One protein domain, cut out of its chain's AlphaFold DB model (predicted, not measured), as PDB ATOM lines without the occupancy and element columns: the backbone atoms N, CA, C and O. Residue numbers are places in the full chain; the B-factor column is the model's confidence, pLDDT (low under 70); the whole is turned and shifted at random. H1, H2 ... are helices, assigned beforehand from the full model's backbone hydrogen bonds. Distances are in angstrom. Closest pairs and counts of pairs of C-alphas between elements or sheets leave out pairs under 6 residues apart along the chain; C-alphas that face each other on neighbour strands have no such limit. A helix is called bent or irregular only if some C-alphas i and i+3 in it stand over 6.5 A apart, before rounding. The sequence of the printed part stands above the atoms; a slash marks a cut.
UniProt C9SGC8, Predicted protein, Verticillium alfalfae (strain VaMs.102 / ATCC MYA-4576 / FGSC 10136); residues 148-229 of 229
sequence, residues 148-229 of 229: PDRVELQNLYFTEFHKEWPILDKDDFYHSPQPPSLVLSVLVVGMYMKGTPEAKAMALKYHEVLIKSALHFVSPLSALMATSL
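AT A GLANCE: This is residues 148 to 229 of the 229 residues of the protein "Predicted protein" of Verticillium alfalfae (strain VaMs.102 / ATCC MYA-4576 / FGSC 10136) (UniProt C9SGC8). A long helix, H4, makes the longest axis; its first part folds back beside H3 as a helical hairpin, and its far end, with the tail after it, sticks out as a free arm, residues 215 to 229. On the other side of H3, H1 crosses it at a steep angle, while the little helix H2 sits on a loop near H1, away from H3 and H4. The printed part has 82 residues with four named helices, in the order H1, H2, H3, H4, and no named strand; its class is all helix. It is loose, with a radius of gyration of the C-alphas of 15.3 A, and elongated, spanning 49 by 30 by 25 A.

HOW THE PARTS SIT: Start with H1, residues 150 to 161, and look next at H3, residues 180 to 193. They touch, the closest C-alphas being those of Leu 153 and Gly 190 at 4.2 A, and they run the same way at a steep tilt of 66 degrees. Between them in the chain is H2, residues 170 to 175, which is close to H1 but not clearly touching: its closest C-alphas are those of Phe 158 and Lys 170, 7.0 A apart. H2 and H3 are apart. Go on to H4, residues 197 to 226, which forms a helical hairpin with H3. They touch, H4 with residues 199 to 210 alone, and the closest C-alphas are those of Tyr 192 and Lys 200, 4.5 A apart. They run opposite ways at a shallow tilt of 34.9 degrees, only just short of steep. H4 is apart from H1 and from H2. In H1, H2 and H3 every O i to N i+4 pair is within hydrogen-bond range; in H4 22 of 26 are.

IN THESE COORDINATES: Find C-alpha 150 at (-10.390, 38.193, -39.619); from there H1 runs 15.6 A to C-alpha 161. H2 begins at C-alpha 170 and is 8.7 A long. H3 begins at C-alpha 180, at (-6.962, 28.443, -32.386), and reaches C-alpha 193 after 19.9 A. H4 leaves C-alpha 197 and ends 43.5 A away at C-alpha 226, at (5.781, 2.154, -31.921). It is irregular, but only just: C-alphas 217 and 220 are 6.53 A apart.

THE WHOLE: The two C-alphas farthest apart are those of Thr 196 and Leu 229, at 50.8 A. Without the free stretches, residues 175 to 180 and 215 to 229, the body spans 28 by 26 by 25 A. The printed part has no cut and no long link; it ends at Leu 229, the chain's last residue. The mean pLDDT of the printed part is 84.3, and residues 216 to 229 are under 70.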
ATOM      1  N   PRO A 148      -7.824  42.637 -37.851       78.50
ATOM      2  CA  PRO A 148      -9.040  43.401 -38.138       78.50
ATOM      3  C   PRO A 148      -9.799  42.883 -39.369       78.50
ATOM      4  O   PRO A 148     -11.013  43.061 -39.456       78.50
ATOM      5  N   ASP A 149      -9.114  42.206 -40.296       87.88
ATOM      6  CA  ASP A 149      -9.701  41.557 -41.470       87.88
ATOM      7  C   ASP A 149     -10.096  40.087 -41.222       87.88
ATOM      8  O   ASP A 149     -10.548  39.413 -42.144       87.88
ATOM      9  N   ARG A 150     -10.037  39.582 -39.979       91.69
ATOM     10  CA  ARG A 150     -10.390  38.193 -39.619       91.69
ATOM     11  C   ARG A 150     -11.712  37.704 -40.223       91.69
ATOM     12  O   ARG A 150     -11.779  36.578 -40.712       91.69
ATOM     13  N   VAL A 151     -12.753  38.537 -40.213       93.25
ATOM     14  CA  VAL A 151     -14.068  38.193 -40.788       93.25
ATOM     15  C   VAL A 151     -14.025  38.150 -42.322       93.25
ATOM     16  O   VAL A 151     -14.648  37.282 -42.925       93.25
ATOM     17  N   GLU A 152     -13.264  39.042 -42.961       94.38
ATOM     18  CA  GLU A 152     -13.033  39.044 -44.414       94.38
ATOM     19  C   GLU A 152     -12.302  37.765 -44.845       94.38
ATOM     20  O   GLU A 152     -12.755  37.075 -45.756       94.38
ATOM     21  N   LEU A 153     -11.228  37.395 -44.139       94.94
ATOM     22  CA  LEU A 153     -10.436  36.200 -44.435       94.94
ATOM     23  C   LEU A 153     -11.235  34.904 -44.215       94.94
ATOM     24  O   LEU A 153     -11.175  33.997 -45.044       94.94
ATOM     25  N   GLN A 154     -12.035  34.817 -43.145       95.19
ATOM     26  CA  GLN A 154     -12.950  33.685 -42.938       95.19
ATOM     27  C   GLN A 154     -14.000  33.589 -44.051       95.19
ATOM     28  O   GLN A 154     -14.262  32.496 -44.552       95.19
ATOM     29  N   ASN A 155     -14.569  34.718 -44.480       95.00
ATOM     30  CA  ASN A 155     -15.501  34.724 -45.604       95.00
ATOM     31  C   ASN A 155     -14.812  34.282 -46.902       95.00
ATOM     32  O   ASN A 155     -15.350  33.406 -47.564       95.00
ATOM     33  N   LEU A 156     -13.613  34.782 -47.225       95.31
ATOM     34  CA  LEU A 156     -12.841  34.353 -48.403       95.31
ATOM     35  C   LEU A 156     -12.533  32.847 -48.401       95.31
ATOM     36  O   LEU A 156     -12.578  32.211 -49.453       95.31
ATOM     37  N   TYR A 157     -12.270  32.252 -47.233       95.81
ATOM     38  CA  TYR A 157     -12.166  30.795 -47.108       95.81
ATOM     39  C   TYR A 157     -13.482  30.102 -47.494       95.81
ATOM     40  O   TYR A 157     -13.479  29.222 -48.355       95.81
ATOM     41  N   PHE A 158     -14.608  30.514 -46.899       95.50
ATOM     42  CA  PHE A 158     -15.914  29.887 -47.138       95.50
ATOM     43  C   PHE A 158     -16.546  30.215 -48.494       95.50
ATOM     44  O   PHE A 158     -17.414  29.466 -48.938       95.50
ATOM     45  N   THR A 159     -16.157  31.305 -49.156       95.12
ATOM     46  CA  THR A 159     -16.657  31.624 -50.495       95.12
ATOM     47  C   THR A 159     -15.755  31.084 -51.586       95.12
ATOM     48  O   THR A 159     -16.303  30.602 -52.564       95.12
ATOM     49  N   GLU A 160     -14.424  31.112 -51.467       93.38
ATOM     50  CA  GLU A 160     -13.541  30.723 -52.581       93.38
ATOM     51  C   GLU A 160     -12.937  29.328 -52.425       93.38
ATOM     52  O   GLU A 160     -13.090  28.508 -53.324       93.38
ATOM     53  N   PHE A 161     -12.315  29.009 -51.286       92.94
ATOM     54  CA  PHE A 161     -11.649  27.709 -51.105       92.94
ATOM     55  C   PHE A 161     -12.627  26.565 -50.802       92.94
ATOM     56  O   PHE A 161     -12.493  25.459 -51.321       92.94
ATOM     57  N   HIS A 162     -13.637  26.823 -49.970       90.75
ATOM     58  CA  HIS A 162     -14.582  25.804 -49.501       90.75
ATOM     59  C   HIS A 162     -15.414  25.167 -50.625       90.75
ATOM     60  O   HIS A 162     -15.726  23.983 -50.538       90.75
ATOM     61  N   LYS A 163     -15.678  25.910 -51.714       89.88
ATOM     62  CA  LYS A 163     -16.317  25.399 -52.945       89.88
ATOM     63  C   LYS A 163     -15.608  24.159 -53.499       89.88
ATOM     64  O   LYS A 163     -16.268  23.229 -53.951       89.88
ATOM     65  N   GLU A 164     -14.277  24.181 -53.496       86.56
ATOM     66  CA  GLU A 164     -13.429  23.104 -54.017       86.56
ATOM     67  C   GLU A 164     -13.083  22.083 -52.928       86.56
ATOM     68  O   GLU A 164     -12.858  20.911 -53.226       86.56
ATOM     69  N   TRP A 165     -13.037  22.518 -51.663       85.19
ATOM     70  CA  TRP A 165     -12.512  21.711 -50.566       85.19
ATOM     71  C   TRP A 165     -13.320  21.846 -49.252       85.19
ATOM     72  O   TRP A 165     -12.852  22.447 -48.274       85.19
ATOM     73  N   PRO A 166     -14.534  21.262 -49.182       88.44
ATOM     74  CA  PRO A 166     -15.472  21.446 -48.072       88.44
ATOM     75  C   PRO A 166     -15.151  20.562 -46.846       88.44
ATOM     76  O   PRO A 166     -15.974  19.756 -46.420       88.44
ATOM     77  N   ILE A 167     -13.954  20.694 -46.251       88.69
ATOM     78  CA  ILE A 167     -13.608  19.984 -44.994       88.69
ATOM     79  C   ILE A 167     -14.463  20.475 -43.817       88.69
ATOM     80  O   ILE A 167     -14.852  19.682 -42.962       88.69
ATOM     81  N   LEU A 168     -14.668  21.790 -43.717       91.75
ATOM     82  CA  LEU A 168     -15.275  22.429 -42.550       91.75
ATOM     83  C   LEU A 168     -16.723  22.776 -42.849       91.75
ATOM     84  O   LEU A 168     -16.974  23.506 -43.802       91.75
ATOM     85  N   ASP A 169     -17.669  22.322 -42.032       92.88
ATOM     86  CA  ASP A 169     -19.011  22.884 -42.112       92.88
ATOM     87  C   ASP A 169     -18.994  24.355 -41.662       92.88
ATOM     88  O   ASP A 169     -18.310  24.734 -40.704       92.88
ATOM     89  N   LYS A 170     -19.709  25.205 -42.404       92.12
ATOM     90  CA  LYS A 170     -19.711  26.649 -42.175       92.12
ATOM     91  C   LYS A 170     -20.483  27.014 -40.913       92.12
ATOM     92  O   LYS A 170     -20.014  27.848 -40.138       92.12
ATOM     93  N   ASP A 171     -21.652  26.417 -40.712       92.06
ATOM     94  CA  ASP A 171     -22.501  26.744 -39.576       92.06
ATOM     95  C   ASP A 171     -21.869  26.203 -38.288       92.06
ATOM     96  O   ASP A 171     -21.760  26.957 -37.317       92.06
ATOM     97  N   ASP A 172     -21.319  24.987 -38.295       92.62
ATOM     98  CA  ASP A 172     -20.552  24.459 -37.159       92.62
ATOM     99  C   ASP A 172     -19.335  25.339 -36.830       92.62
ATOM    100  O   ASP A 172     -19.085  25.621 -35.651       92.62
ATOM    101  N   PHE A 173     -18.596  25.823 -37.839       93.81
ATOM    102  CA  PHE A 173     -17.413  26.666 -37.625       93.81
ATOM    103  C   PHE A 173     -17.735  27.984 -36.903       93.81
ATOM    104  O   PHE A 173     -16.954  28.428 -36.059       93.81
ATOM    105  N   TYR A 174     -18.875  28.611 -37.212       92.19
ATOM    106  CA  TYR A 174     -19.283  29.869 -36.573       92.19
ATOM    107  C   TYR A 174     -20.017  29.680 -35.238       92.19
ATOM    108  O   TYR A 174     -19.897  30.545 -34.367       92.19
ATOM    109  N   HIS A 175     -20.757  28.583 -35.053       93.19
ATOM    110  CA  HIS A 175     -21.593  28.378 -33.860       93.19
ATOM    111  C   HIS A 175     -20.926  27.537 -32.759       93.19
ATOM    112  O   HIS A 175     -21.389  27.572 -31.616       93.19
ATOM    113  N   SER A 176     -19.834  26.820 -33.053       92.81
ATOM    114  CA  SER A 176     -19.064  26.064 -32.055       92.81
ATOM    115  C   SER A 176     -17.670  26.672 -31.791       92.81
ATOM    116  O   SER A 176     -17.067  27.249 -32.700       92.81
ATOM    117  N   PRO A 177     -17.121  26.577 -30.559       92.00
ATOM    118  CA  PRO A 177     -15.782  27.082 -30.250       92.00
ATOM    119  C   PRO A 177     -14.686  26.356 -31.039       92.00
ATOM    120  O   PRO A 177     -14.439  25.169 -30.837       92.00
ATOM    121  N   GLN A 178     -13.987  27.088 -31.905       90.31
ATOM    122  CA  GLN A 178     -12.943  26.528 -32.765       90.31
ATOM    123  C   GLN A 178     -11.564  26.501 -32.086       90.31
ATOM    124  O   GLN A 178     -11.176  27.488 -31.449       90.31
ATOM    125  N   PRO A 179     -10.759  25.434 -32.270       89.06
ATOM    126  CA  PRO A 179      -9.353  25.426 -31.876       89.06
ATOM    127  C   PRO A 179      -8.578  26.584 -32.535       89.06
ATOM    128  O   PRO A 179      -8.713  26.784 -33.745       89.06
ATOM    129  N   PRO A 180      -7.705  27.316 -31.812       87.81
ATOM    130  CA  PRO A 180      -6.962  28.443 -32.386       87.81
ATOM    131  C   PRO A 180      -6.109  28.075 -33.607       87.81
ATOM    132  O   PRO A 180      -5.969  28.879 -34.520       87.81
ATOM    133  N   SER A 181      -5.575  26.851 -33.659       85.12
ATOM    134  CA  SER A 181      -4.855  26.324 -34.825       85.12
ATOM    135  C   SER A 181      -5.746  26.206 -36.063       85.12
ATOM    136  O   SER A 181      -5.312  26.561 -37.154       85.12
ATOM    137  N   LEU A 182      -6.995  25.762 -35.900       90.62
ATOM    138  CA  LEU A 182      -7.956  25.639 -36.993       90.62
ATOM    139  C   LEU A 182      -8.401  27.015 -37.500       90.62
ATOM    140  O   LEU A 182      -8.410  27.246 -38.707       90.62
ATOM    141  N   VAL A 183      -8.687  27.949 -36.584       92.88
ATOM    142  CA  VAL A 183      -8.973  29.348 -36.947       92.88
ATOM    143  C   VAL A 183      -7.801  29.937 -37.729       92.88
ATOM    144  O   VAL A 183      -8.015  30.511 -38.792       92.88
ATOM    145  N   LEU A 184      -6.565  29.753 -37.252       91.62
ATOM    146  CA  LEU A 184      -5.368  30.267 -37.916       91.62
ATOM    147  C   LEU A 184      -5.201  29.689 -39.332       91.62
ATOM    148  O   LEU A 184      -4.942  30.450 -40.259       91.62
ATOM    149  N   SER A 185      -5.426  28.385 -39.529       92.69
ATOM    150  CA  SER A 185      -5.417  27.762 -40.862       92.69
ATOM    151  C   SER A 185      -6.456  28.372 -41.809       92.69
ATOM    152  O   SER A 185      -6.123  28.695 -42.948       92.69
ATOM    153  N   VAL A 186      -7.690  28.593 -41.338       95.00
ATOM    154  CA  VAL A 186      -8.751  29.254 -42.122       95.00
ATOM    155  C   VAL A 186      -8.342  30.674 -42.529       95.00
ATOM    156  O   VAL A 186      -8.514  31.049 -43.686       95.00
ATOM    157  N   LEU A 187      -7.737  31.446 -41.620       95.00
ATOM    158  CA  LEU A 187      -7.258  32.802 -41.915       95.00
ATOM    159  C   LEU A 187      -6.109  32.818 -42.926       95.00
ATOM    160  O   LEU A 187      -6.092  33.665 -43.814       95.00
ATOM    161  N   VAL A 188      -5.173  31.872 -42.830       94.75
ATOM    162  CA  VAL A 188      -4.046  31.753 -43.767       94.75
ATOM    163  C   VAL A 188      -4.525  31.399 -45.176       94.75
ATOM    164  O   VAL A 188      -4.074  32.007 -46.146       94.75
ATOM    165  N   VAL A 189      -5.483  30.478 -45.307       95.06
ATOM    166  CA  VAL A 189      -6.077  30.143 -46.611       95.06
ATOM    167  C   VAL A 189      -6.917  31.310 -47.151       95.06
ATOM    168  O   VAL A 189      -6.778  31.664 -48.319       95.06
ATOM    169  N   GLY A 190      -7.707  31.982 -46.308       94.81
ATOM    170  CA  GLY A 190      -8.420  33.209 -46.682       94.81
ATOM    171  C   GLY A 190      -7.489  34.323 -47.178       94.81
ATOM    172  O   GLY A 190      -7.761  34.965 -48.191       94.81
ATOM    173  N   MET A 191      -6.338  34.499 -46.522       94.81
ATOM    174  CA  MET A 191      -5.293  35.447 -46.924       94.81
ATOM    175  C   MET A 191      -4.673  35.079 -48.277       94.81
ATOM    176  O   MET A 191      -4.398  35.966 -49.084       94.81
ATOM    177  N   TYR A 192      -4.508  33.789 -48.574       95.62
ATOM    178  CA  TYR A 192      -4.085  33.338 -49.902       95.62
ATOM    179  C   TYR A 192      -5.148  33.645 -50.977       95.62
ATOM    180  O   TYR A 192      -4.814  34.114 -52.072       95.62
ATOM    181  N   MET A 193      -6.430  33.453 -50.646       95.44
ATOM    182  CA  MET A 193      -7.565  33.729 -51.540       95.44
ATOM    183  C   MET A 193      -7.825  35.218 -51.789       95.44
ATOM    184  O   MET A 193      -8.402  35.563 -52.818       95.44
ATOM    185  N   LYS A 194      -7.290  36.117 -50.953       93.25
ATOM    186  CA  LYS A 194      -7.264  37.573 -51.203       93.25
ATOM    187  C   LYS A 194      -6.542  37.956 -52.507       93.25
ATOM    188  O   LYS A 194      -6.648  39.090 -52.966       93.25
ATOM    189  N   GLY A 195      -5.799  37.030 -53.118       89.50
ATOM    190  CA  GLY A 195      -5.331  37.131 -54.503       89.50
ATOM    191  C   GLY A 195      -4.095  38.008 -54.714       89.50
ATOM    192  O   GLY A 195      -3.306  37.710 -55.614       89.50
ATOM    193  N   THR A 196      -3.893  39.039 -53.887       94.31
ATOM    194  CA  THR A 196      -2.767  39.975 -54.018       94.31
ATOM    195  C   THR A 196      -1.414  39.275 -53.802       94.31
ATOM    196  O   THR A 196      -1.317  38.363 -52.971       94.31
ATOM    197  N   PRO A 197      -0.340  39.685 -54.513       94.12
ATOM    198  CA  PRO A 197       0.973  39.043 -54.386       94.12
ATOM    199  C   PRO A 197       1.527  39.068 -52.955       94.12
ATOM    200  O   PRO A 197       2.082  38.079 -52.483       94.12
ATOM    201  N   GLU A 198       1.329  40.182 -52.248       91.06
ATOM    202  CA  GLU A 198       1.777  40.374 -50.869       91.06
ATOM    203  C   GLU A 198       1.033  39.459 -49.885       91.06
ATOM    204  O   GLU A 198       1.670  38.764 -49.089       91.06
ATOM    205  N   ALA A 199      -0.302  39.383 -49.979       90.81
ATOM    206  CA  ALA A 199      -1.102  38.513 -49.118       90.81
ATOM    207  C   ALA A 199      -0.770  37.033 -49.359       90.81
ATOM    208  O   ALA A 199      -0.575  36.287 -48.400       90.81
ATOM    209  N   LYS A 200      -0.584  36.613 -50.619       93.56
ATOM    210  CA  LYS A 200      -0.127  35.253 -50.949       93.56
ATOM    211  C   LYS A 200       1.262  34.946 -50.387       93.56
ATOM    212  O   LYS A 200       1.454  33.881 -49.803       93.56
ATOM    213  N   ALA A 201       2.214  35.874 -50.502       90.88
ATOM    214  CA  ALA A 201       3.553  35.702 -49.941       90.88
ATOM    215  C   ALA A 201       3.533  35.589 -48.404       90.88
ATOM    216  O   ALA A 201       4.280  34.789 -47.839       90.88
ATOM    217  N   MET A 202       2.671  36.347 -47.716       89.38
ATOM    218  CA  MET A 202       2.468  36.204 -46.270       89.38
ATOM    219  C   MET A 202       1.762  34.896 -45.903       89.38
ATOM    220  O   MET A 202       2.214  34.205 -44.994       89.38
ATOM    221  N   ALA A 203       0.710  34.511 -46.625       92.75
ATOM    222  CA  ALA A 203      -0.010  33.264 -46.386       92.75
ATOM    223  C   ALA A 203       0.919  32.041 -46.476       92.75
ATOM    224  O   ALA A 203       0.905  31.199 -45.582       92.75
ATOM    225  N   LEU A 204       1.796  31.980 -47.485       91.50
ATOM    226  CA  LEU A 204       2.796  30.910 -47.611       91.50
ATOM    227  C   LEU A 204       3.769  30.870 -46.415       91.50
ATOM    228  O   LEU A 204       4.038  29.795 -45.876       91.50
ATOM    229  N   LYS A 205       4.223  32.035 -45.935       87.75
ATOM    230  CA  LYS A 205       5.073  32.154 -44.735       87.75
ATOM    231  C   LYS A 205       4.380  31.637 -43.467       87.75
ATOM    232  O   LYS A 205       4.995  30.915 -42.683       87.75
ATOM    233  N   TYR A 206       3.103  31.967 -43.265       87.75
ATOM    234  CA  TYR A 206       2.319  31.437 -42.141       87.75
ATOM    235  C   TYR A 206       2.031  29.933 -42.289       87.75
ATOM    236  O   TYR A 206       2.080  29.197 -41.301       87.75
ATOM    237  N   HIS A 207       1.778  29.461 -43.512       90.62
ATOM    238  CA  HIS A 207       1.514  28.056 -43.828       90.62
ATOM    239  C   HIS A 207       2.694  27.139 -43.472       90.62
ATOM    240  O   HIS A 207       2.488  26.099 -42.845       90.62
ATOM    241  N   GLU A 208       3.936  27.543 -43.760       85.69
ATOM    242  CA  GLU A 208       5.116  26.793 -43.308       85.69
ATOM    243  C   GLU A 208       5.140  26.593 -41.787       85.69
ATOM    244  O   GLU A 208       5.452  25.504 -41.301       85.69
ATOM    245  N   VAL A 209       4.817  27.640 -41.020       81.12
ATOM    246  CA  VAL A 209       4.815  27.581 -39.552       81.12
ATOM    247  C   VAL A 209       3.664  26.727 -39.026       81.12
ATOM    248  O   VAL A 209       3.849  26.013 -38.037       81.12
ATOM    249  N   LEU A 210       2.509  26.725 -39.699       83.31
ATOM    250  CA  LEU A 210       1.418  25.789 -39.411       83.31
ATOM    251  C   LEU A 210       1.861  24.334 -39.625       83.31
ATOM    252  O   LEU A 210       1.673  23.524 -38.718       83.31
ATOM    253  N   ILE A 211       2.523  24.017 -40.746       83.62
ATOM    254  CA  ILE A 211       3.081  22.675 -41.005       83.62
ATOM    255  C   ILE A 211       4.089  22.287 -39.919       83.62
ATOM    256  O   ILE A 211       3.943  21.237 -39.296       83.62
ATOM    257  N   LYS A 212       5.081  23.143 -39.642       78.88
ATOM    258  CA  LYS A 212       6.115  22.897 -38.618       78.88
ATOM    259  C   LYS A 212       5.491  22.646 -37.236       78.88
ATOM    260  O   LYS A 212       5.905  21.727 -36.533       78.88
ATOM    261  N   SER A 213       4.450  23.404 -36.878       72.44
ATOM    262  CA  SER A 213       3.702  23.234 -35.622       72.44
ATOM    263  C   SER A 213       2.898  21.929 -35.582       72.44
ATOM    264  O   SER A 213       2.890  21.247 -34.558       72.44
ATOM    265  N   ALA A 214       2.241  21.562 -36.686       73.31
ATOM    266  CA  ALA A 214       1.457  20.333 -36.793       73.31
ATOM    267  C   ALA A 214       2.348  19.081 -36.744       73.31
ATOM    268  O   ALA A 214       2.045  18.147 -36.002       73.31
ATOM    269  N   LEU A 215       3.486  19.089 -37.450       72.69
ATOM    270  CA  LEU A 215       4.491  18.019 -37.407       72.69
ATOM    271  C   LEU A 215       4.996  17.773 -35.980       72.69
ATOM    272  O   LEU A 215       5.082  16.627 -35.539       72.69
ATOM    273  N   HIS A 216       5.241  18.843 -35.219       67.75
ATOM    274  CA  HIS A 216       5.650  18.745 -33.817       67.75
ATOM    275  C   HIS A 216       4.589  18.105 -32.903       67.75
ATOM    276  O   HIS A 216       4.944  17.542 -31.868       67.75
ATOM    277  N   PHE A 217       3.307  18.179 -33.278       60.00
ATOM    278  CA  PHE A 217       2.191  17.584 -32.540       60.00
ATOM    279  C   PHE A 217       1.951  16.108 -32.902       60.00
ATOM    280  O   PHE A 217       1.592  15.322 -32.028       60.00
ATOM    281  N   VAL A 218       2.187  15.700 -34.157       59.84
ATOM    282  CA  VAL A 218       2.043  14.288 -34.579       59.84
ATOM    283  C   VAL A 218       3.273  13.422 -34.282       59.84
ATOM    284  O   VAL A 218       3.127  12.221 -34.074       59.84
ATOM    285  N   SER A 219       4.469  14.010 -34.184       57.94
ATOM    286  CA  SER A 219       5.711  13.285 -33.861       57.94
ATOM    287  C   SER A 219       5.691  12.491 -32.527       57.94
ATOM    288  O   SER A 219       6.168  11.357 -32.507       57.94
ATOM    289  N   PRO A 220       5.103  12.977 -31.409       56.09
ATOM    290  CA  PRO A 220       4.949  12.150 -30.204       56.09
ATOM    291  C   PRO A 220       3.888  11.038 -30.329       56.09
ATOM    292  O   PRO A 220       3.960  10.051 -29.596       56.09
ATOM    293  N   LEU A 221       2.918  11.154 -31.245       54.91
ATOM    294  CA  LEU A 221       1.881  10.132 -31.457       54.91
ATOM    295  C   LEU A 221       2.428   8.896 -32.187       54.91
ATOM    296  O   LEU A 221       2.074   7.775 -31.824       54.91
ATOM    297  N   SER A 222       3.323   9.074 -33.164       53.09
ATOM    298  CA  SER A 222       3.986   7.948 -33.840       53.09
ATOM    299  C   SER A 222       4.938   7.189 -32.908       53.09
ATOM    300  O   SER A 222       4.983   5.961 -32.959       53.09
ATOM    301  N   ALA A 223       5.631   7.889 -32.003       52.38
ATOM    302  CA  ALA A 223       6.490   7.262 -30.998       52.38
ATOM    303  C   ALA A 223       5.709   6.359 -30.023       52.38
ATOM    304  O   ALA A 223       6.156   5.254 -29.724       52.38
ATOM    305  N   LEU A 224       4.524   6.790 -29.568       50.09
ATOM    306  CA  LEU A 224       3.704   6.019 -28.624       50.09
ATOM    307  C   LEU A 224       3.123   4.737 -29.249       50.09
ATOM    308  O   LEU A 224       3.052   3.702 -28.585       50.09
ATOM    309  N   MET A 225       2.751   4.784 -30.533       53.75
ATOM    310  CA  MET A 225       2.266   3.607 -31.269       53.75
ATOM    311  C   MET A 225       3.381   2.585 -31.545       53.75
ATOM    312  O   MET A 225       3.116   1.386 -31.566       53.75
ATOM    313  N   ALA A 226       4.631   3.035 -31.703       52.44
ATOM    314  CA  ALA A 226       5.781   2.154 -31.921       52.44
ATOM    315  C   ALA A 226       6.208   1.362 -30.666       52.44
ATOM    316  O   ALA A 226       6.903   0.358 -30.789       52.44
ATOM    317  N   THR A 227       5.794   1.785 -29.464       53.94
ATOM    318  CA  THR A 227       6.150   1.139 -28.184       53.94
ATOM    319  C   THR A 227       5.127   0.116 -27.669       53.94
ATOM    320  O   THR A 227       5.218  -0.302 -26.517       53.94
ATOM    321  N   SER A 228       4.139  -0.270 -28.485       49.38
ATOM    322  CA  SER A 228       3.044  -1.179 -28.093       49.38
ATOM    323  C   SER A 228       3.000  -2.491 -28.902       49.38
ATOM    324  O   SER A 228       1.921  -3.066 -29.076       49.38
ATOM    325  N   LEU A 229       4.161  -2.944 -29.389       44.97
ATOM    326  CA  LEU A 229       4.397  -4.215 -30.092       44.97
ATOM    327  C   LEU A 229       5.368  -5.098 -29.295       44.97
ATOM    328  O   LEU A 229       6.374  -4.539 -28.804       44.97
TER     329      LEU A 229